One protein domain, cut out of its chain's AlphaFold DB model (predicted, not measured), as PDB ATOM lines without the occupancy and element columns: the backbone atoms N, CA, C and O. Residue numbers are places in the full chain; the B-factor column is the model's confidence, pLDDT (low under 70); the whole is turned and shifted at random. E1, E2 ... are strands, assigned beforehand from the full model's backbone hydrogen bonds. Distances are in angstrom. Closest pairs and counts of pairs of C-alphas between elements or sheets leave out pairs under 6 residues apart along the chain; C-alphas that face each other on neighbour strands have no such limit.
ATOM      1  N   PHE A  71      -9.591  30.446  41.847       84.88
ATOM      2  CA  PHE A  71      -9.607  29.893  40.503       84.88
ATOM      3  C   PHE A  71      -9.555  28.372  40.538       84.88
ATOM      4  O   PHE A  71      -9.024  27.772  41.470       84.88
ATOM      5  N   SER A  72     -10.090  27.767  39.486       87.38
ATOM      6  CA  SER A  72      -9.982  26.338  39.212       87.38
ATOM      7  C   SER A  72      -9.574  26.128  37.764       87.38
ATOM      8  O   SER A  72      -9.816  26.984  36.907       87.38
ATOM      9  N   PHE A  73      -8.980  24.974  37.491       90.06
ATOM     10  CA  PHE A  73      -8.745  24.517  36.133       90.06
ATOM     11  C   PHE A  73      -9.882  23.610  35.686       90.06
ATOM     12  O   PHE A  73     -10.376  22.787  36.457       90.06
ATOM     13  N   LEU A  74     -10.335  23.810  34.454       89.31
ATOM     14  CA  LEU A  74     -11.431  23.058  33.852       89.31
ATOM     15  C   LEU A  74     -10.940  22.441  32.550       89.31
ATOM     16  O   LEU A  74     -10.362  23.147  31.719       89.31
ATOM     17  N   ALA A  75     -11.141  21.133  32.404       90.44
ATOM     18  CA  ALA A  75     -10.741  20.405  31.212       90.44
ATOM     19  C   ALA A  75     -11.575  20.859  30.005       90.44
ATOM     20  O   ALA A  75     -12.796  20.999  30.085       90.44
ATOM     21  N   VAL A  76     -10.901  21.073  28.883       91.06
ATOM     22  CA  VAL A  76     -11.476  21.465  27.599       91.06
ATOM     23  C   VAL A  76     -10.854  20.623  26.483       91.06
ATOM     24  O   VAL A  76      -9.770  20.062  26.670       91.06
ATOM     25  N   PRO A  77     -11.504  20.518  25.309       91.12
ATOM     26  CA  PRO A  77     -10.907  19.849  24.163       91.12
ATOM     27  C   PRO A  77      -9.518  20.412  23.844       91.12
ATOM     28  O   PRO A  77      -9.295  21.624  23.937       91.12
ATOM     29  N   ALA A  78      -8.598  19.529  23.449       86.62
ATOM     30  CA  ALA A  78      -7.240  19.916  23.092       86.62
ATOM     31  C   ALA A  78      -7.260  21.055  22.060       86.62
ATOM     32  O   ALA A  78      -7.943  20.986  21.037       86.62
ATOM     33  N   GLY A  79      -6.538  22.127  22.364       83.88
ATOM     34  CA  GLY A  79      -6.400  23.306  21.515       83.88
ATOM     35  C   GLY A  79      -7.263  24.484  21.914       83.88
ATOM     36  O   GLY A  79      -6.995  25.598  21.470       83.88
ATOM     37  N   GLN A  80      -8.254  24.267  22.776       85.38
ATOM     38  CA  GLN A  80      -9.139  25.323  23.272       85.38
ATOM     39  C   GLN A  80      -8.706  25.857  24.646       85.38
ATOM     40  O   GLN A  80      -9.270  26.833  25.136       85.38
ATOM     41  N   GLY A  81      -7.710  25.222  25.272       89.19
ATOM     42  CA  GLY A  81      -7.168  25.619  26.564       89.19
ATOM     43  C   GLY A  81      -6.014  26.618  26.496       89.19
ATOM     44  O   GLY A  81      -5.586  27.084  25.440       89.19
ATOM     45  N   THR A  82      -5.458  26.900  27.667       89.31
ATOM     46  CA  THR A  82      -4.214  27.663  27.852       89.31
ATOM     47  C   THR A  82      -3.214  26.939  28.752       89.31
ATOM     48  O   THR A  82      -2.021  27.227  28.693       89.31
ATOM     49  N   HIS A  83      -3.680  25.980  29.553       92.00
ATOM     50  CA  HIS A  83      -2.879  25.251  30.532       92.00
ATOM     51  C   HIS A  83      -2.924  23.743  30.274       92.00
ATOM     52  O   HIS A  83      -3.802  23.244  29.559       92.00
ATOM     53  N   TYR A  84      -1.988  23.027  30.888       90.75
ATOM     54  CA  TYR A  84      -1.940  21.570  30.941       90.75
ATOM     55  C   TYR A  84      -1.669  21.106  32.372       90.75
ATOM     56  O   TYR A  84      -1.072  21.835  33.164       90.75
ATOM     57  N   TYR A  85      -2.115  19.896  32.701       90.25
ATOM     58  CA  TYR A  85      -1.804  19.253  33.976       90.25
ATOM     59  C   TYR A  85      -0.427  18.582  33.891       90.25
ATOM     60  O   TYR A  85      -0.212  17.742  33.015       90.25
ATOM     61  N   ALA A  86       0.505  18.963  34.767       86.50
ATOM     62  CA  ALA A  86       1.888  18.482  34.754       86.50
ATOM     63  C   ALA A  86       2.096  17.152  35.508       86.50
ATOM     64  O   ALA A  86       3.197  16.603  35.465       86.50
ATOM     65  N   GLY A  87       1.050  16.618  36.145       86.50
ATOM     66  CA  GLY A  87       1.116  15.422  36.984       86.50
ATOM     67  C   GLY A  87       0.989  15.752  38.470       86.50
ATOM     68  O   GLY A  87       1.030  16.915  38.847       86.50
ATOM     69  N   ASP A  88       0.829  14.709  39.284       87.88
ATOM     70  CA  ASP A  88       0.792  14.822  40.747       87.88
ATOM     71  C   ASP A  88       2.226  15.041  41.261       87.88
ATOM     72  O   ASP A  88       3.019  14.101  41.363       87.88
ATOM     73  N   LEU A  89       2.599  16.305  41.468       85.44
ATOM     74  CA  LEU A  89       3.957  16.724  41.823       85.44
ATOM     75  C   LEU A  89       4.243  16.501  43.310       85.44
ATOM     76  O   LEU A  89       5.397  16.284  43.696       85.44
ATOM     77  N   ASN A  90       3.210  16.558  44.151       85.44
ATOM     78  CA  ASN A  90       3.339  16.407  45.599       85.44
ATOM     79  C   ASN A  90       2.955  15.003  46.111       85.44
ATOM     80  O   ASN A  90       3.121  14.729  47.301       85.44
ATOM     81  N   HIS A  91       2.560  14.103  45.207       86.69
ATOM     82  CA  HIS A  91       2.226  12.698  45.441       86.69
ATOM     83  C   HIS A  91       1.056  12.494  46.416       86.69
ATOM     84  O   HIS A  91       1.043  11.519  47.176       86.69
ATOM     85  N   ASN A  92       0.088  13.413  46.437       86.62
ATOM     86  CA  ASN A  92      -1.069  13.331  47.331       86.62
ATOM     87  C   ASN A  92      -2.312  12.690  46.677       86.62
ATOM     88  O   ASN A  92      -3.317  12.468  47.359       86.62
ATOM     89  N   GLY A  93      -2.246  12.358  45.382       84.69
ATOM     90  CA  GLY A  93      -3.319  11.731  44.613       84.69
ATOM     91  C   GLY A  93      -4.470  12.667  44.226       84.69
ATOM     92  O   GLY A  93      -5.502  12.186  43.751       84.69
ATOM     93  N   VAL A  94      -4.329  13.978  44.430       84.56
ATOM     94  CA  VAL A  94      -5.326  15.014  44.141       84.56
ATOM     95  C   VAL A  94      -4.712  16.040  43.194       84.56
ATOM     96  O   VAL A  94      -3.562  16.410  43.340       84.56
ATOM     97  N   GLN A  95      -5.493  16.521  42.222       85.12
ATOM     98  CA  GLN A  95      -5.024  17.580  41.329       85.12
ATOM     99  C   GLN A  95      -4.995  18.920  42.067       85.12
ATOM    100  O   GLN A  95      -6.049  19.509  42.339       85.12
ATOM    101  N   ASP A  96      -3.798  19.420  42.343       85.31
ATOM    102  CA  ASP A  96      -3.596  20.709  42.989       85.31
ATOM    103  C   ASP A  96      -3.445  21.845  41.972       85.31
ATOM    104  O   ASP A  96      -2.989  21.678  40.842       85.31
ATOM    105  N   LYS A  97      -3.833  23.060  42.374       83.62
ATOM    106  CA  LYS A  97      -3.806  24.246  41.494       83.62
ATOM    107  C   LYS A  97      -2.399  24.577  40.989       83.62
ATOM    108  O   LYS A  97      -2.275  25.120  39.894       83.62
ATOM    109  N   ASP A  98      -1.380  24.238  41.772       83.12
ATOM    110  CA  ASP A  98       0.028  24.513  41.471       83.12
ATOM    111  C   ASP A  98       0.638  23.480  40.498       83.12
ATOM    112  O   ASP A  98       1.761  23.652  40.029       83.12
ATOM    113  N   GLU A  99      -0.115  22.433  40.143       87.06
ATOM    114  CA  GLU A  99       0.286  21.372  39.203       87.06
ATOM    115  C   GLU A  99      -0.155  21.655  37.762       87.06
ATOM    116  O   GLU A  99       0.155  20.905  36.831       87.06
ATOM    117  N   PHE A 100      -0.880  22.752  37.553       89.62
ATOM    118  CA  PHE A 100      -1.286  23.217  36.236       89.62
ATOM    119  C   PHE A 100      -0.335  24.303  35.752       89.62
ATOM    120  O   PHE A 100      -0.205  25.365  36.360       89.62
ATOM    121  N   LEU A 101       0.287  24.056  34.605       86.75
ATOM    122  CA  LEU A 101       1.265  24.960  34.016       86.75
ATOM    123  C   LEU A 101       0.713  25.592  32.741       86.75
ATOM    124  O   LEU A 101      -0.050  24.977  31.991       86.75
ATOM    125  N   GLU A 102       1.103  26.840  32.488       88.12
ATOM    126  CA  GLU A 102       0.788  27.512  31.231       88.12
ATOM    127  C   GLU A 102       1.587  26.872  30.091       88.12
ATOM    128  O   GLU A 102       2.811  26.702  30.172       88.12
ATOM    129  N   ALA A 103       0.891  26.513  29.013       84.88
ATOM    130  CA  ALA A 103       1.512  25.883  27.858       84.88
ATOM    131  C   ALA A 103       2.446  26.881  27.149       84.88
ATOM    132  O   ALA A 103       1.993  27.841  26.526       84.88
ATOM    133  N   GLN A 104       3.756  26.625  27.228       76.44
ATOM    134  CA  GLN A 104       4.805  27.489  26.668       76.44
ATOM    135  C   GLN A 104       4.760  27.565  25.136       76.44
ATOM    136  O   GLN A 104       5.096  28.587  24.541       76.44
ATOM    137  N   THR A 105       4.326  26.486  24.486       69.75
ATOM    138  CA  THR A 105       4.140  26.415  23.037       69.75
ATOM    139  C   THR A 105       2.665  26.599  22.667       69.75
ATOM    140  O   THR A 105       1.776  26.078  23.347       69.75
ATOM    141  N   PRO A 106       2.360  27.307  21.563       64.69
ATOM    142  CA  PRO A 106       0.999  27.441  21.051       64.69
ATOM    143  C   PRO A 106       0.435  26.160  20.433       64.69
ATOM    144  O   PRO A 106      -0.680  26.191  19.916       64.69
ATOM    145  N   ASP A 107       1.179  25.053  20.495       71.12
ATOM    146  CA  ASP A 107       0.699  23.753  20.054       71.12
ATOM    147  C   ASP A 107      -0.569  23.377  20.829       71.12
ATOM    148  O   ASP A 107      -0.583  23.206  22.054       71.12
ATOM    149  N   ALA A 108      -1.655  23.299  20.068       63.41
ATOM    150  CA  ALA A 108      -2.994  23.038  20.540       63.41
ATOM    151  C   ALA A 108      -3.075  21.736  21.352       63.41
ATOM    152  O   ALA A 108      -3.826  21.672  22.323       63.41
ATOM    153  N   GLN A 109      -2.273  20.721  21.020       74.88
ATOM    154  CA  GLN A 109      -2.415  19.386  21.601       74.88
ATOM    155  C   GLN A 109      -2.265  19.354  23.131       74.88
ATOM    156  O   GLN A 109      -2.935  18.568  23.798       74.88
ATOM    157  N   TYR A 110      -1.437  20.232  23.701       75.94
ATOM    158  CA  TYR A 110      -1.184  20.261  25.146       75.94
ATOM    159  C   TYR A 110      -2.129  21.202  25.898       75.94
ATOM    160  O   TYR A 110      -2.280  21.096  27.110       75.94
ATOM    161  N   ARG A 111      -2.834  22.089  25.194       85.81
ATOM    162  CA  ARG A 111      -3.755  23.078  25.765       85.81
ATOM    163  C   ARG A 111      -5.111  22.450  26.088       85.81
ATOM    164  O   ARG A 111      -6.077  22.629  25.347       85.81
ATOM    165  N   THR A 112      -5.163  21.704  27.185       89.62
ATOM    166  CA  THR A 112      -6.319  20.886  27.591       89.62
ATOM    167  C   THR A 112      -7.084  21.447  28.787       89.62
ATOM    168  O   THR A 112      -8.128  20.909  29.136       89.62
ATOM    169  N   TYR A 113      -6.623  22.541  29.400       92.44
ATOM    170  CA  TYR A 113      -7.300  23.182  30.528       92.44
ATOM    171  C   TYR A 113      -7.407  24.696  30.360       92.44
ATOM    172  O   TYR A 113      -6.530  25.344  29.781       92.44
ATOM    173  N   ILE A 114      -8.465  25.276  30.921       90.12
ATOM    174  CA  ILE A 114      -8.627  26.726  31.086       90.12
ATOM    175  C   ILE A 114      -8.637  27.102  32.565       90.12
ATOM    176  O   ILE A 114      -9.184  26.377  33.395       90.12
ATOM    177  N   LYS A 115      -8.065  28.265  32.884       90.81
ATOM    178  CA  LYS A 115      -8.164  28.880  34.211       90.81
ATOM    179  C   LYS A 115      -9.482  29.642  34.315       90.81
ATOM    180  O   LYS A 115      -9.666  30.650  33.634       90.81
ATOM    181  N   VAL A 116     -10.377  29.187  35.183       85.81
ATOM    182  CA  VAL A 116     -11.671  29.830  35.438       85.81
ATOM    183  C   VAL A 116     -11.635  30.472  36.816       85.81
ATOM    184  O   VAL A 116     -11.341  29.806  37.807       85.81
ATOM    185  N   TYR A 117     -11.931  31.769  36.886       83.44
ATOM    186  CA  TYR A 117     -12.094  32.459  38.163       83.44
ATOM    187  C   TYR A 117     -13.451  32.105  38.760       83.44
ATOM    188  O   TYR A 117     -14.485  32.293  38.118       83.44
ATOM    189  N   LEU A 118     -13.439  31.601  39.988       80.19
ATOM    190  CA  LEU A 118     -14.656  31.284  40.715       80.19
ATOM    191  C   LEU A 118     -15.169  32.561  41.395       80.19
ATOM    192  O   LEU A 118     -14.367  33.309  41.967       80.19
ATOM    193  N   PRO A 119     -16.483  32.843  41.352       69.06
ATOM    194  CA  PRO A 119     -17.053  33.883  42.190       69.06
ATOM    195  C   PRO A 119     -16.872  33.466  43.653       69.06
ATOM    196  O   PRO A 119     -17.266  32.374  44.054       69.06
TER     197      PRO A 119
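This is residues 71 to 119 of the 212 residues of an uncharacterized protein of Hymenobacter sp. BRD67 (UniProt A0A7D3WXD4). With little regular structure, this small domain is two short two-stranded ribbons, E1 with E4 and E2 with E3, which come together where E2 and E4 begin; loops join them, and a long loop, residues 86 to 99, reaches away from the middle. The 49 printed residues hold four named strands, E1 to E4, both pairs antiparallel, and no named helix. It is all strand, though with only 17 residues in named elements, and compact, with radius of gyration of the C-alphas 10.8 A and spans of 29 by 26 by 16 A.

E1, residues 71 to 75, is antiparallel to E4, residues 113 to 118, at 145 degrees; N 72 and O 116 are within hydrogen-bond range, 2.9 A. E2, residues 83 to 85, and E3, residues 100 to 102, form an antiparallel hairpin at 147 degrees; N 84 and O 101 are within range, 3.0 A. The closest C-alphas of E2 and E4, His 83 and Tyr 113, are 4.9 A apart.

E1 begins at C-alpha 71 (-9.607, 29.893, 40.503) and is 13.3 A long. E2 measures 7.0 A and E3 6.9 A. E4, 15.0 A, ends at C-alpha 118 (-14.656, 31.284, 40.715).

The farthest C-alphas, Asp 107 and Pro 119, are 30.1 A apart. The printed part has no cut; the E2 to E3 link is long. pLDDT is under 70 at residues 105 to 106, 108 and 119.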